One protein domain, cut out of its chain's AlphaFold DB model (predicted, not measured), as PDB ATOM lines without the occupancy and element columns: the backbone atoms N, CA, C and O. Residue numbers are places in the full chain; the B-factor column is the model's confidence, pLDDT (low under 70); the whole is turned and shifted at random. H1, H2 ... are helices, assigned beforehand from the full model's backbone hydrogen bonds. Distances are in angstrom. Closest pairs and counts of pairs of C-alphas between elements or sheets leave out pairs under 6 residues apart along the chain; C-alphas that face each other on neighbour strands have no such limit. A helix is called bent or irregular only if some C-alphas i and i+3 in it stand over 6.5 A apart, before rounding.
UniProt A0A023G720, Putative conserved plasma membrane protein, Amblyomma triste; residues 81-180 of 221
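Overview. This is residues 81 to 180 of the 221 residues of the protein "Putative conserved plasma membrane protein" of Amblyomma triste (UniProt A0A023G720). Two long helices, H1 and H4, run side by side in opposite directions, and the chain between them makes a crosspiece at one end of the pair: the short helix H2, then the kinked helix H3, which crosses H1 near H1's end and leads to the beginning of H4. After H4, residues 175 to 180 form a tail that ends near the beginning of H1. The printed part has 100 residues with four named helices, H1, H2, H3 and H4 in that order, and no named strand; its class is all helix. The whole is loose, with a radius of gyration of the C-alphas of 18.4 A, and flat, spanning 57 by 34 by 17 A.

Arrangement. Begin with H1, residues 81 to 116, and look from it to H4, residues 150 to 174: they touch, with 25 pairs of C-alphas within 8 A. Their closest C-alphas, those of Gly 101 and Ser 164, are 4.9 A apart, and the two helices run opposite ways at a shallow tilt of 20 degrees. Go next to H2, residues 119 to 126; H1 and H2 are only just apart, 8.3 A at the closest. H2 is close to but not clearly touching H3, residues 128 to 146; their closest C-alphas, those of His 123 and Val 131, are 6.4 A apart. H3 only just touches H1, with 3 pairs of C-alphas within 8 A, and does so with residue 138 alone, meeting residues 107 to 111 of H1. The closest C-alphas there, those of Asn 111 and Thr 138, are 6.2 A apart, and the lines are about perpendicular at 86 degrees. H3 and H4 are close but not clearly touching, with the C-alphas of Ser 145 and Arg 153 closest at 6.7 A. H2 and H4 are apart. In H2 every O i to N i+4 pair is within hydrogen-bond range; the counts are 31 of 32 in H1, 13 of 15 in H3 and 19 of 21 in H4.

Along the chain. Find C-alpha 81 at (34.694, 13.907, -34.085); from there H1 runs 52.1 A to C-alpha 116 at (18.287, 61.150, -19.343). H2 covers 10.5 A and H3 24.6 A. H3 has a kink of 49 degrees near residue 140 and is irregular, with C-alphas 137 and 140 7.2 A apart. H4 is irregular too, with C-alphas 151 and 154 7.3 A apart; it runs 36.8 A to C-alpha 174 at (34.226, 33.385, -37.158).

Size, cuts and confidence. The two C-alphas farthest apart, those of Asn 81 and Glu 120, are 57.7 A apart, while those of Asn 81 and Ile 180, the first and last printed, are 8.4 A apart. The printed part has no cut, and the three links between helices are tight. Residues 124 to 129, of which 124 to 126 belong to H2, stand free. The mean pLDDT of the printed part is 84.5, and no printed residue is under 70.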
ATOM      1  N   ASN A  81      34.294  13.602 -35.461       92.06
ATOM      2  CA  ASN A  81      34.694  13.907 -34.085       92.06
ATOM      3  C   ASN A  81      35.583  15.160 -34.015       92.06
ATOM      4  O   ASN A  81      35.380  16.014 -33.146       92.06
ATOM      5  N   LYS A  82      36.529  15.302 -34.952       94.00
ATOM      6  CA  LYS A  82      37.384  16.489 -35.063       94.00
ATOM      7  C   LYS A  82      36.564  17.739 -35.390       94.00
ATOM      8  O   LYS A  82      36.680  18.738 -34.683       94.00
ATOM      9  N   ALA A  83      35.682  17.665 -36.387       92.94
ATOM     10  CA  ALA A  83      34.797  18.766 -36.762       92.94
ATOM     11  C   ALA A  83      33.891  19.192 -35.597       92.94
ATOM     12  O   ALA A  83      33.691  20.383 -35.377       92.94
ATOM     13  N   ARG A  84      33.395  18.245 -34.792       91.12
ATOM     14  CA  ARG A  84      32.581  18.540 -33.607       91.12
ATOM     15  C   ARG A  84      33.362  19.296 -32.529       91.12
ATOM     16  O   ARG A  84      32.831  20.246 -31.961       91.12
ATOM     17  N   SER A  85      34.601  18.889 -32.254       91.00
ATOM     18  CA  SER A  85      35.475  19.582 -31.297       91.00
ATOM     19  C   SER A  85      35.813  21.000 -31.771       91.00
ATOM     20  O   SER A  85      35.676  21.966 -31.016       91.00
ATOM     21  N   GLU A  86      36.160  21.142 -33.050       91.12
ATOM     22  CA  GLU A  86      36.433  22.443 -33.662       91.12
ATOM     23  C   GLU A  86      35.194  23.345 -33.648       91.12
ATOM     24  O   GLU A  86      35.303  24.524 -33.315       91.12
ATOM     25  N   ASN A  87      34.010  22.799 -33.931       92.12
ATOM     26  CA  ASN A  87      32.739  23.520 -33.864       92.12
ATOM     27  C   ASN A  87      32.405  23.982 -32.446       92.12
ATOM     28  O   ASN A  87      31.919  25.096 -32.276       92.12
ATOM     29  N   LEU A  88      32.682  23.161 -31.429       89.62
ATOM     30  CA  LEU A  88      32.494  23.548 -30.032       89.62
ATOM     31  C   LEU A  88      33.404  24.732 -29.671       89.62
ATOM     32  O   LEU A  88      32.939  25.725 -29.115       89.62
ATOM     33  N   SER A  89      34.689  24.652 -30.027       89.25
ATOM     34  CA  SER A  89      35.654  25.725 -29.766       89.25
ATOM     35  C   SER A  89      35.303  27.008 -30.527       89.25
ATOM     36  O   SER A  89      35.300  28.098 -29.955       89.25
ATOM     37  N   THR A  90      34.947  26.878 -31.804       89.69
ATOM     38  CA  THR A  90      34.586  27.997 -32.684       89.69
ATOM     39  C   THR A  90      33.278  28.651 -32.243       89.69
ATOM     40  O   THR A  90      33.204  29.874 -32.160       89.69
ATOM     41  N   GLY A  91      32.274  27.848 -31.881       88.00
ATOM     42  CA  GLY A  91      31.014  28.327 -31.320       88.00
ATOM     43  C   GLY A  91      31.219  29.050 -29.991       88.00
ATOM     44  O   GLY A  91      30.705  30.148 -29.816       88.00
ATOM     45  N   GLY A  92      32.040  28.501 -29.087       88.56
ATOM     46  CA  GLY A  92      32.384  29.154 -27.821       88.56
ATOM     47  C   GLY A  92      33.073  30.506 -28.022       88.56
ATOM     48  O   GLY A  92      32.650  31.504 -27.441       88.56
ATOM     49  N   ARG A  93      34.074  30.576 -28.911       88.81
ATOM     50  CA  ARG A  93      34.739  31.841 -29.281       88.81
ATOM     51  C   ARG A  93      33.757  32.845 -29.885       88.81
ATOM     52  O   ARG A  93      33.780  34.011 -29.504       88.81
ATOM     53  N   GLY A  94      32.879  32.391 -30.780       89.19
ATOM     54  CA  GLY A  94      31.834  33.215 -31.385       89.19
ATOM     55  C   GLY A  94      30.857  33.780 -30.353       89.19
ATOM     56  O   GLY A  94      30.560  34.970 -30.390       89.19
ATOM     57  N   VAL A  95      30.417  32.964 -29.389       89.75
ATOM     58  CA  VAL A  95      29.548  33.399 -28.284       89.75
ATOM     59  C   VAL A  95      30.264  34.399 -27.381       89.75
ATOM     60  O   VAL A  95      29.696  35.446 -27.090       89.75
ATOM     61  N   CYS A  96      31.512  34.138 -26.981       90.31
ATOM     62  CA  CYS A  96      32.286  35.081 -26.169       90.31
ATOM     63  C   CYS A  96      32.448  36.433 -26.877       90.31
ATOM     64  O   CYS A  96      32.139  37.468 -26.290       90.31
ATOM     65  N   LEU A  97      32.872  36.436 -28.145       89.31
ATOM     66  CA  LEU A  97      33.004  37.664 -28.936       89.31
ATOM     67  C   LEU A  97      31.654  38.364 -29.141       89.31
ATOM     68  O   LEU A  97      31.590  39.590 -29.090       89.31
ATOM     69  N   GLY A  98      30.573  37.602 -29.321       90.19
ATOM     70  CA  GLY A  98      29.213  38.125 -29.409       90.19
ATOM     71  C   GLY A  98      28.759  38.814 -28.120       90.19
ATOM     72  O   GLY A  98      28.228  39.919 -28.177       90.19
ATOM     73  N   LEU A  99      29.021  38.208 -26.958       90.81
ATOM     74  CA  LEU A  99      28.718  38.799 -25.652       90.81
ATOM     75  C   LEU A  99      29.518  40.084 -25.422       90.81
ATOM     76  O   LEU A  99      28.935  41.088 -25.026       90.81
ATOM     77  N   PHE A 100      30.818  40.097 -25.731       87.75
ATOM     78  CA  PHE A 100      31.634  41.314 -25.642       87.75
ATOM     79  C   PHE A 100      31.147  42.414 -26.594       87.75
ATOM     80  O   PHE A 100      31.010  43.567 -26.184       87.75
ATOM     81  N   GLY A 101      30.828  42.057 -27.842       89.38
ATOM     82  CA  GLY A 101      30.292  42.985 -28.838       89.38
ATOM     83  C   GLY A 101      28.883  43.503 -28.520       89.38
ATOM     84  O   GLY A 101      28.479  44.527 -29.066       89.38
ATOM     85  N   LEU A 102      28.132  42.835 -27.640       90.31
ATOM     86  CA  LEU A 102      26.823  43.295 -27.168       90.31
ATOM     87  C   LEU A 102      26.918  44.088 -25.855       90.31
ATOM     88  O   LEU A 102      26.192  45.064 -25.673       90.31
ATOM     89  N   ALA A 103      27.828  43.704 -24.957       89.38
ATOM     90  CA  ALA A 103      27.990  44.326 -23.646       89.38
ATOM     91  C   ALA A 103      28.345  45.817 -23.751       89.38
ATOM     92  O   ALA A 103      27.805  46.652 -23.024       89.38
ATOM     93  N   LEU A 104      29.218  46.167 -24.698       86.12
ATOM     94  CA  LEU A 104      29.693  47.534 -24.896       86.12
ATOM     95  C   LEU A 104      28.569  48.507 -25.325       86.12
ATOM     96  O   LEU A 104      28.382  49.523 -24.652       86.12
ATOM     97  N   PRO A 105      27.745  48.215 -26.354       87.38
ATOM     98  CA  PRO A 105      26.617  49.061 -26.727       87.38
ATOM     99  C   PRO A 105      25.512  49.045 -25.672       87.38
ATOM    100  O   PRO A 105      24.897  50.086 -25.457       87.38
ATOM    101  N   SER A 106      25.291  47.932 -24.959       86.25
ATOM    102  CA  SER A 106      24.343  47.935 -23.837       86.25
ATOM    103  C   SER A 106      24.790  48.857 -22.704       86.25
ATOM    104  O   SER A 106      23.958  49.558 -22.139       86.25
ATOM    105  N   LEU A 107      26.094  48.924 -22.412       86.88
ATOM    106  CA  LEU A 107      26.635  49.815 -21.384       86.88
ATOM    107  C   LEU A 107      26.525  51.290 -21.801       86.88
ATOM    108  O   LEU A 107      26.178  52.136 -20.979       86.88
ATOM    109  N   LEU A 108      26.768  51.594 -23.083       84.19
ATOM    110  CA  LEU A 108      26.580  52.936 -23.648       84.19
ATOM    111  C   LEU A 108      25.109  53.377 -23.590       84.19
ATOM    112  O   LEU A 108      24.822  54.496 -23.166       84.19
ATOM    113  N   LEU A 109      24.178  52.497 -23.972       84.88
ATOM    114  CA  LEU A 109      22.739  52.764 -23.896       84.88
ATOM    115  C   LEU A 109      22.269  52.936 -22.450       84.88
ATOM    116  O   LEU A 109      21.504  53.855 -22.165       84.88
ATOM    117  N   LEU A 110      22.759  52.099 -21.533       85.25
ATOM    118  CA  LEU A 110      22.458  52.200 -20.107       85.25
ATOM    119  C   LEU A 110      22.940  53.534 -19.528       85.25
ATOM    120  O   LEU A 110      22.203  54.194 -18.800       85.25
ATOM    121  N   ASN A 111      24.153  53.962 -19.885       83.19
ATOM    122  CA  ASN A 111      24.703  55.245 -19.459       83.19
ATOM    123  C   ASN A 111      23.889  56.430 -20.005       83.19
ATOM    124  O   ASN A 111      23.593  57.364 -19.260       83.19
ATOM    125  N   LEU A 112      23.467  56.369 -21.273       80.56
ATOM    126  CA  LEU A 112      22.604  57.389 -21.870       80.56
ATOM    127  C   LEU A 112      21.231  57.451 -21.180       80.56
ATOM    128  O   LEU A 112      20.756  58.541 -20.868       80.56
ATOM    129  N   ALA A 113      20.626  56.295 -20.897       82.19
ATOM    130  CA  ALA A 113      19.345  56.197 -20.204       82.19
ATOM    131  C   ALA A 113      19.423  56.779 -18.782       82.19
ATOM    132  O   ALA A 113      18.603  57.621 -18.419       82.19
ATOM    133  N   LEU A 114      20.454  56.412 -18.013       80.88
ATOM    134  CA  LEU A 114      20.708  56.955 -16.672       80.88
ATOM    135  C   LEU A 114      20.926  58.472 -16.687       80.88
ATOM    136  O   LEU A 114      20.485  59.158 -15.775       80.88
ATOM    137  N   ARG A 115      21.571  59.014 -17.729       75.75
ATOM    138  CA  ARG A 115      21.772  60.463 -17.871       75.75
ATOM    139  C   ARG A 115      20.487  61.211 -18.239       75.75
ATOM    140  O   ARG A 115      20.369  62.394 -17.936       75.75
ATOM    141  N   SER A 116      19.552  60.545 -18.916       80.25
ATOM    142  CA  SER A 116      18.287  61.150 -19.343       80.25
ATOM    143  C   SER A 116      17.222  61.216 -18.242       80.25
ATOM    144  O   SER A 116      16.280  61.996 -18.362       80.25
ATOM    145  N   VAL A 117      17.368  60.424 -17.173       81.38
ATOM    146  CA  VAL A 117      16.384  60.305 -16.090       81.38
ATOM    147  C   VAL A 117      16.910  60.979 -14.811       81.38
ATOM    148  O   VAL A 117      18.038  60.708 -14.407       81.38
ATOM    149  N   PRO A 118      16.113  61.823 -14.127       79.69
ATOM    150  CA  PRO A 118      16.492  62.401 -12.840       79.69
ATOM    151  C   PRO A 118      16.743  61.331 -11.766       79.69
ATOM    152  O   PRO A 118      15.988  60.362 -11.632       79.69
ATOM    153  N   GLN A 119      17.770  61.535 -10.945       74.50
ATOM    154  CA  GLN A 119      18.195  60.579  -9.917       74.50
ATOM    155  C   GLN A 119      17.090  60.298  -8.872       74.50
ATOM    156  O   GLN A 119      16.887  59.154  -8.472       74.50
ATOM    157  N   GLU A 120      16.295  61.318  -8.536       76.88
ATOM    158  CA  GLU A 120      15.112  61.259  -7.656       76.88
ATOM    159  C   GLU A 120      14.077  60.219  -8.125       76.88
ATOM    160  O   GLU A 120      13.573  59.405  -7.347       76.88
ATOM    161  N   THR A 121      13.795  60.180  -9.430       77.31
ATOM    162  CA  THR A 121      12.850  59.213 -10.008       77.31
ATOM    163  C   THR A 121      13.430  57.799 -10.034       77.31
ATOM    164  O   THR A 121      12.719  56.833  -9.768       77.31
ATOM    165  N   LEU A 122      14.735  57.660 -10.271       75.25
ATOM    166  CA  LEU A 122      15.432  56.370 -10.282       75.25
ATOM    167  C   LEU A 122      15.435  55.694  -8.906       75.25
ATOM    168  O   LEU A 122      15.103  54.512  -8.807       75.25
ATOM    169  N   HIS A 123      15.737  56.443  -7.843       78.12
ATOM    170  CA  HIS A 123      15.701  55.919  -6.474       78.12
ATOM    171  C   HIS A 123      14.283  55.534  -6.030       78.12
ATOM    172  O   HIS A 123      14.129  54.567  -5.285       78.12
ATOM    173  N   THR A 124      13.262  56.232  -6.534       82.19
ATOM    174  CA  THR A 124      11.853  55.962  -6.210       82.19
ATOM    175  C   THR A 124      11.335  54.662  -6.837       82.19
ATOM    176  O   THR A 124      10.616  53.914  -6.179       82.19
ATOM    177  N   TYR A 125      11.704  54.358  -8.088       80.88
ATOM    178  CA  TYR A 125      11.181  53.186  -8.809       80.88
ATOM    179  C   TYR A 125      12.057  51.928  -8.710       80.88
ATOM    180  O   TYR A 125      11.522  50.822  -8.691       80.88
ATOM    181  N   LEU A 126      13.389  52.069  -8.670       80.19
ATOM    182  CA  LEU A 126      14.328  50.934  -8.669       80.19
ATOM    183  C   LEU A 126      14.846  50.578  -7.266       80.19
ATOM    184  O   LEU A 126      15.399  49.497  -7.067       80.19
ATOM    185  N   GLY A 127      14.659  51.477  -6.298       83.38
ATOM    186  CA  GLY A 127      15.221  51.364  -4.959       83.38
ATOM    187  C   GLY A 127      16.715  51.728  -4.908       83.38
ATOM    188  O   GLY A 127      17.439  51.589  -5.897       83.38
ATOM    189  N   PRO A 128      17.216  52.184  -3.747       79.44
ATOM    190  CA  PRO A 128      18.572  52.722  -3.618       79.44
ATOM    191  C   PRO A 128      19.664  51.695  -3.953       79.44
ATOM    192  O   PRO A 128      20.589  52.011  -4.692       79.44
ATOM    193  N   ALA A 129      19.496  50.437  -3.533       81.75
ATOM    194  CA  ALA A 129      20.490  49.383  -3.749       81.75
ATOM    195  C   ALA A 129      20.732  49.042  -5.235       81.75
ATOM    196  O   ALA A 129      21.856  48.725  -5.618       81.75
ATOM    197  N   MET A 130      19.698  49.096  -6.084       77.62
ATOM    198  CA  MET A 130      19.837  48.803  -7.518       77.62
ATOM    199  C   MET A 130      20.415  49.988  -8.293       77.62
ATOM    200  O   MET A 130      21.167  49.786  -9.244       77.62
ATOM    201  N   VAL A 131      20.097  51.219  -7.879       80.06
ATOM    202  CA  VAL A 131      20.665  52.435  -8.478       80.06
ATOM    203  C   VAL A 131      22.167  52.507  -8.216       80.06
ATOM    204  O   VAL A 131      22.931  52.716  -9.158       80.06
ATOM    205  N   ASP A 132      22.602  52.228  -6.985       80.69
ATOM    206  CA  ASP A 132      24.025  52.199  -6.630       80.69
ATOM    207  C   ASP A 132      24.785  51.127  -7.431       80.69
ATOM    208  O   ASP A 132      25.893  51.364  -7.916       80.69
ATOM    209  N   PHE A 133      24.160  49.967  -7.663       82.56
ATOM    210  CA  PHE A 133      24.735  48.895  -8.477       82.56
ATOM    211  C   PHE A 133      24.840  49.274  -9.969       82.56
ATOM    212  O   PHE A 133      25.856  48.999 -10.610       82.56
ATOM    213  N   LEU A 134      23.832  49.956 -10.530       81.25
ATOM    214  CA  LEU A 134      23.878  50.488 -11.901       81.25
ATOM    215  C   LEU A 134      24.959  51.569 -12.067       81.25
ATOM    216  O   LEU A 134      25.655  51.611 -13.089       81.25
ATOM    217  N   PHE A 135      25.119  52.439 -11.068       79.00
ATOM    218  CA  PHE A 135      26.174  53.449 -11.062       79.00
ATOM    219  C   PHE A 135      27.565  52.814 -10.976       79.00
ATOM    220  O   PHE A 135      28.461  53.233 -11.706       79.00
ATOM    221  N   LEU A 136      27.734  51.743 -10.192       83.00
ATOM    222  CA  LEU A 136      28.990  50.989 -10.122       83.00
ATOM    223  C   LEU A 136      29.402  50.418 -11.492       83.00
ATOM    224  O   LEU A 136      30.565  50.506 -11.880       83.00
ATOM    225  N   PHE A 137      28.446  49.879 -12.256       79.81
ATOM    226  CA  PHE A 137      28.703  49.343 -13.597       79.81
ATOM    227  C   PHE A 137      29.013  50.424 -14.642       79.81
ATOM    228  O   PHE A 137      29.747  50.170 -15.597       79.81
ATOM    229  N   THR A 138      28.480  51.636 -14.476       80.38
ATOM    230  CA  THR A 138      28.685  52.750 -15.418       80.38
ATOM    231  C   THR A 138      29.848  53.676 -15.047       80.38
ATOM    232  O   THR A 138      30.314  54.436 -15.897       80.38
ATOM    233  N   LEU A 139      30.381  53.556 -13.831       78.94
ATOM    234  CA  LEU A 139      31.532  54.288 -13.292       78.94
ATOM    235  C   LEU A 139      32.785  54.270 -14.192       78.94
ATOM    236  O   LEU A 139      33.294  55.347 -14.509       78.94
ATOM    237  N   PRO A 140      33.285  53.114 -14.681       78.62
ATOM    238  CA  PRO A 140      34.481  53.101 -15.530       78.62
ATOM    239  C   PRO A 140      34.262  53.834 -16.858       78.62
ATOM    240  O   PRO A 140      35.175  54.479 -17.369       78.62
ATOM    241  N   LEU A 141      33.038  53.805 -17.393       77.31
ATOM    242  CA  LEU A 141      32.676  54.537 -18.604       77.31
ATOM    243  C   LEU A 141      32.598  56.050 -18.350       77.31
ATOM    244  O   LEU A 141      33.029  56.837 -19.191       77.31
ATOM    245  N   GLN A 142      32.102  56.461 -17.180       76.00
ATOM    246  CA  GLN A 142      32.068  57.865 -16.764       76.00
ATOM    247  C   GLN A 142      33.482  58.434 -16.601       76.00
ATOM    248  O   GLN A 142      33.769  59.494 -17.158       76.00
ATOM    249  N   VAL A 143      34.385  57.704 -15.937       80.12
ATOM    250  CA  VAL A 143      35.804  58.082 -15.801       80.12
ATOM    251  C   VAL A 143      36.460  58.232 -17.176       80.12
ATOM    252  O   VAL A 143      37.113  59.240 -17.442       80.12
ATOM    253  N   LEU A 144      36.223  57.277 -18.082       75.38
ATOM    254  CA  LEU A 144      36.754  57.322 -19.444       75.38
ATOM    255  C   LEU A 144      36.201  58.516 -20.242       75.38
ATOM    256  O   LEU A 144      36.943  59.165 -20.973       75.38
ATOM    257  N   SER A 145      34.918  58.850 -20.073       72.88
ATOM    258  CA  SER A 145      34.311  60.029 -20.704       72.88
ATOM    259  C   SER A 145      34.799  61.359 -20.112       72.88
ATOM    260  O   SER A 145      34.847  62.360 -20.827       72.88
ATOM    261  N   GLY A 146      35.202  61.371 -18.836       76.94
ATOM    262  CA  GLY A 146      35.762  62.540 -18.153       76.94
ATOM    263  C   GLY A 146      37.154  62.934 -18.651       76.94
ATOM    264  O   GLY A 146      37.492  64.113 -18.637       76.94
ATOM    265  N   LEU A 147      37.928  61.970 -19.162       80.75
ATOM    266  CA  LEU A 147      39.234  62.192 -19.799       80.75
ATOM    267  C   LEU A 147      39.129  62.838 -21.193       80.75
ATOM    268  O   LEU A 147      40.117  63.358 -21.706       80.75
ATOM    269  N   VAL A 148      37.945  62.807 -21.816       80.38
ATOM    270  CA  VAL A 148      37.727  63.300 -23.182       80.38
ATOM    271  C   VAL A 148      37.125  64.715 -23.149       80.38
ATOM    272  O   VAL A 148      36.102  64.926 -22.481       80.38
ATOM    273  N   PRO A 149      37.691  65.684 -23.900       81.62
ATOM    274  CA  PRO A 149      37.116  67.022 -24.026       81.62
ATOM    275  C   PRO A 149      35.690  66.974 -24.592       81.62
ATOM    276  O   PRO A 149      35.420  66.232 -25.540       81.62
ATOM    277  N   ASP A 150      34.794  67.810 -24.060       75.88
ATOM    278  CA  ASP A 150      33.378  67.890 -24.447       75.88
ATOM    279  C   ASP A 150      33.075  67.856 -25.959       75.88
ATOM    280  O   ASP A 150      32.185  67.090 -26.340       75.88
ATOM    281  N   PRO A 151      33.799  68.574 -26.848       81.12
ATOM    282  CA  PRO A 151      33.489  68.550 -28.281       81.12
ATOM    283  C   PRO A 151      33.714  67.182 -28.945       81.12
ATOM    284  O   PRO A 151      33.093  66.889 -29.965       81.12
ATOM    285  N   PHE A 152      34.559  66.317 -28.374       82.88
ATOM    286  CA  PHE A 152      34.901  65.016 -28.962       82.88
ATOM    287  C   PHE A 152      34.121  63.840 -28.356       82.88
ATOM    288  O   PHE A 152      34.155  62.741 -28.909       82.88
ATOM    289  N   ARG A 153      33.378  64.047 -27.257       80.31
ATOM    290  CA  ARG A 153      32.677  62.967 -26.530       80.31
ATOM    291  C   ARG A 153      31.696  62.187 -27.404       80.31
ATOM    292  O   ARG A 153      31.672  60.959 -27.352       80.31
ATOM    293  N   LEU A 154      30.917  62.885 -28.233       81.88
ATOM    294  CA  LEU A 154      29.942  62.253 -29.128       81.88
ATOM    295  C   LEU A 154      30.646  61.441 -30.227       81.88
ATOM    296  O   LEU A 154      30.256  60.308 -30.499       81.88
ATOM    297  N   GLY A 155      31.739  61.970 -30.789       85.94
ATOM    298  CA  GLY A 155      32.559  61.262 -31.777       85.94
ATOM    299  C   GLY A 155      33.179  59.974 -31.225       85.94
ATOM    300  O   GLY A 155      33.113  58.934 -31.878       85.94
ATOM    301  N   VAL A 156      33.705  60.009 -29.994       85.19
ATOM    302  CA  VAL A 156      34.257  58.823 -29.313       85.19
ATOM    303  C   VAL A 156      33.171  57.780 -29.034       85.19
ATOM    304  O   VAL A 156      33.393  56.592 -29.264       85.19
ATOM    305  N   ALA A 157      31.978  58.198 -28.601       83.19
ATOM    306  CA  ALA A 157      30.857  57.285 -28.374       83.19
ATOM    307  C   ALA A 157      30.396  56.592 -29.670       83.19
ATOM    308  O   ALA A 157      30.197  55.376 -29.682       83.19
ATOM    309  N   VAL A 158      30.284  57.337 -30.776       87.69
ATOM    310  CA  VAL A 158      29.946  56.780 -32.099       87.69
ATOM    311  C   VAL A 158      31.036  55.822 -32.589       87.69
ATOM    312  O   VAL A 158      30.717  54.745 -33.092       87.69
ATOM    313  N   ALA A 159      32.314  56.161 -32.399       89.38
ATOM    314  CA  ALA A 159      33.432  55.292 -32.766       89.38
ATOM    315  C   ALA A 159      33.434  53.974 -31.970       89.38
ATOM    316  O   ALA A 159      33.614  52.906 -32.553       89.38
ATOM    317  N   LEU A 160      33.173  54.027 -30.660       87.69
ATOM    318  CA  LEU A 160      33.030  52.840 -29.811       87.69
ATOM    319  C   LEU A 160      31.841  51.966 -30.236       87.69
ATOM    320  O   LEU A 160      31.959  50.741 -30.290       87.69
ATOM    321  N   PHE A 161      30.714  52.583 -30.595       88.81
ATOM    322  CA  PHE A 161      29.549  51.864 -31.105       88.81
ATOM    323  C   PHE A 161      29.847  51.172 -32.447       88.81
ATOM    324  O   PHE A 161      29.542  49.990 -32.620       88.81
ATOM    325  N   ALA A 162      30.520  51.867 -33.369       91.75
ATOM    326  CA  ALA A 162      30.961  51.307 -34.645       91.75
ATOM    327  C   ALA A 162      31.964  50.155 -34.459       91.75
ATOM    328  O   ALA A 162      31.834  49.115 -35.107       91.75
ATOM    329  N   ALA A 163      32.918  50.295 -33.533       91.12
ATOM    330  CA  ALA A 163      33.853  49.230 -33.174       91.12
ATOM    331  C   ALA A 163      33.118  47.993 -32.633       91.12
ATOM    332  O   ALA A 163      33.469  46.864 -32.975       91.12
ATOM    333  N   SER A 164      32.050  48.187 -31.858       91.75
ATOM    334  CA  SER A 164      31.241  47.075 -31.363       91.75
ATOM    335  C   SER A 164      30.484  46.343 -32.470       91.75
ATOM    336  O   SER A 164      30.474  45.113 -32.504       91.75
ATOM    337  N   ILE A 165      29.905  47.082 -33.424       91.12
ATOM    338  CA  ILE A 165      29.282  46.490 -34.619       91.12
ATOM    339  C   ILE A 165      30.318  45.687 -35.411       91.12
ATOM    340  O   ILE A 165      30.035  44.570 -35.843       91.12
ATOM    341  N   PHE A 166      31.532  46.218 -35.568       92.88
ATOM    342  CA  PHE A 166      32.619  45.513 -36.240       92.88
ATOM    343  C   PHE A 166      32.975  44.197 -35.530       92.88
ATOM    344  O   PHE A 166      33.074  43.158 -36.183       92.88
ATOM    345  N   ILE A 167      33.079  44.198 -34.197       89.62
ATOM    346  CA  ILE A 167      33.317  42.981 -33.405       89.62
ATOM    347  C   ILE A 167      32.185  41.963 -33.603       89.62
ATOM    348  O   ILE A 167      32.463  40.779 -33.784       89.62
ATOM    349  N   LEU A 168      30.921  42.399 -33.643       90.00
ATOM    350  CA  LEU A 168      29.780  41.514 -33.909       90.00
ATOM    351  C   LEU A 168      29.817  40.912 -35.322       90.00
ATOM    352  O   LEU A 168      29.496  39.734 -35.503       90.00
ATOM    353  N   LEU A 169      30.247  41.682 -36.326       90.56
ATOM    354  CA  LEU A 169      30.445  41.175 -37.687       90.56
ATOM    355  C   LEU A 169      31.558  40.122 -37.738       90.56
ATOM    356  O   LEU A 169      31.374  39.064 -38.343       90.56
ATOM    357  N   VAL A 170      32.680  40.373 -37.058       89.31
ATOM    358  CA  VAL A 170      33.781  39.407 -36.938       89.31
ATOM    359  C   VAL A 170      33.322  38.153 -36.194       89.31
ATOM    360  O   VAL A 170      33.592  37.048 -36.661       89.31
ATOM    361  N   ALA A 171      32.571  38.295 -35.100       89.50
ATOM    362  CA  ALA A 171      32.010  37.172 -34.350       89.50
ATOM    363  C   ALA A 171      31.105  36.303 -35.237       89.50
ATOM    364  O   ALA A 171      31.241  35.079 -35.265       89.50
ATOM    365  N   LYS A 172      30.236  36.931 -36.040       86.50
ATOM    366  CA  LYS A 172      29.367  36.233 -36.998       86.50
ATOM    367  C   LYS A 172      30.164  35.506 -38.080       86.50
ATOM    368  O   LYS A 172      29.789  34.405 -38.481       86.50
ATOM    369  N   TRP A 173      31.254  36.101 -38.565       85.50
ATOM    370  CA  TRP A 173      32.095  35.468 -39.578       85.50
ATOM    371  C   TRP A 173      32.884  34.288 -39.001       85.50
ATOM    372  O   TRP A 173      32.915  33.215 -39.603       85.50
ATOM    373  N   GLN A 174      33.465  34.447 -37.813       81.38
ATOM    374  CA  GLN A 174      34.226  33.385 -37.158       81.38
ATOM    375  C   GLN A 174      33.338  32.231 -36.685       81.38
ATOM    376  O   GLN A 174      33.793  31.097 -36.682       81.38
ATOM    377  N   SER A 175      32.063  32.472 -36.370       79.62
ATOM    378  CA  SER A 175      31.132  31.442 -35.887       79.62
ATOM    379  C   SER A 175      30.612  30.478 -36.972       79.62
ATOM    380  O   SER A 175      29.644  29.751 -36.733       79.62
ATOM    381  N   ARG A 176      31.206  30.447 -38.174       82.56
ATOM    382  CA  ARG A 176      30.818  29.494 -39.225       82.56
ATOM    383  C   ARG A 176      31.183  28.067 -38.808       82.56
ATOM    384  O   ARG A 176      32.352  27.694 -38.785       82.56
ATOM    385  N   LEU A 177      30.161  27.277 -38.498       85.12
ATOM    386  CA  LEU A 177      30.304  25.879 -38.099       85.12
ATOM    387  C   LEU A 177      30.501  24.980 -39.326       85.12
ATOM    388  O   LEU A 177      29.878  25.179 -40.369       85.12
ATOM    389  N   LYS A 178      31.352  23.966 -39.184       86.25
ATOM    390  CA  LYS A 178      31.538  22.906 -40.179       86.25
ATOM    391  C   LYS A 178      30.349  21.937 -40.156       86.25
ATOM    392  O   LYS A 178      29.789  21.707 -39.080       86.25
ATOM    393  N   PRO A 179      29.966  21.341 -41.297       85.31
ATOM    394  CA  PRO A 179      28.943  20.302 -41.314       85.31
ATOM    395  C   PRO A 179      29.409  19.088 -40.496       85.31
ATOM    396  O   PRO A 179      30.562  18.674 -40.597       85.31
ATOM    397  N   ILE A 180      28.508  18.537 -39.685       90.25
ATOM    398  CA  ILE A 180      28.724  17.331 -38.870       90.25
ATOM    399  C   ILE A 180      27.716  16.256 -39.268       90.25
ATOM    400  O   ILE A 180      26.625  16.573 -39.751       90.25
TER     401      ILE A 180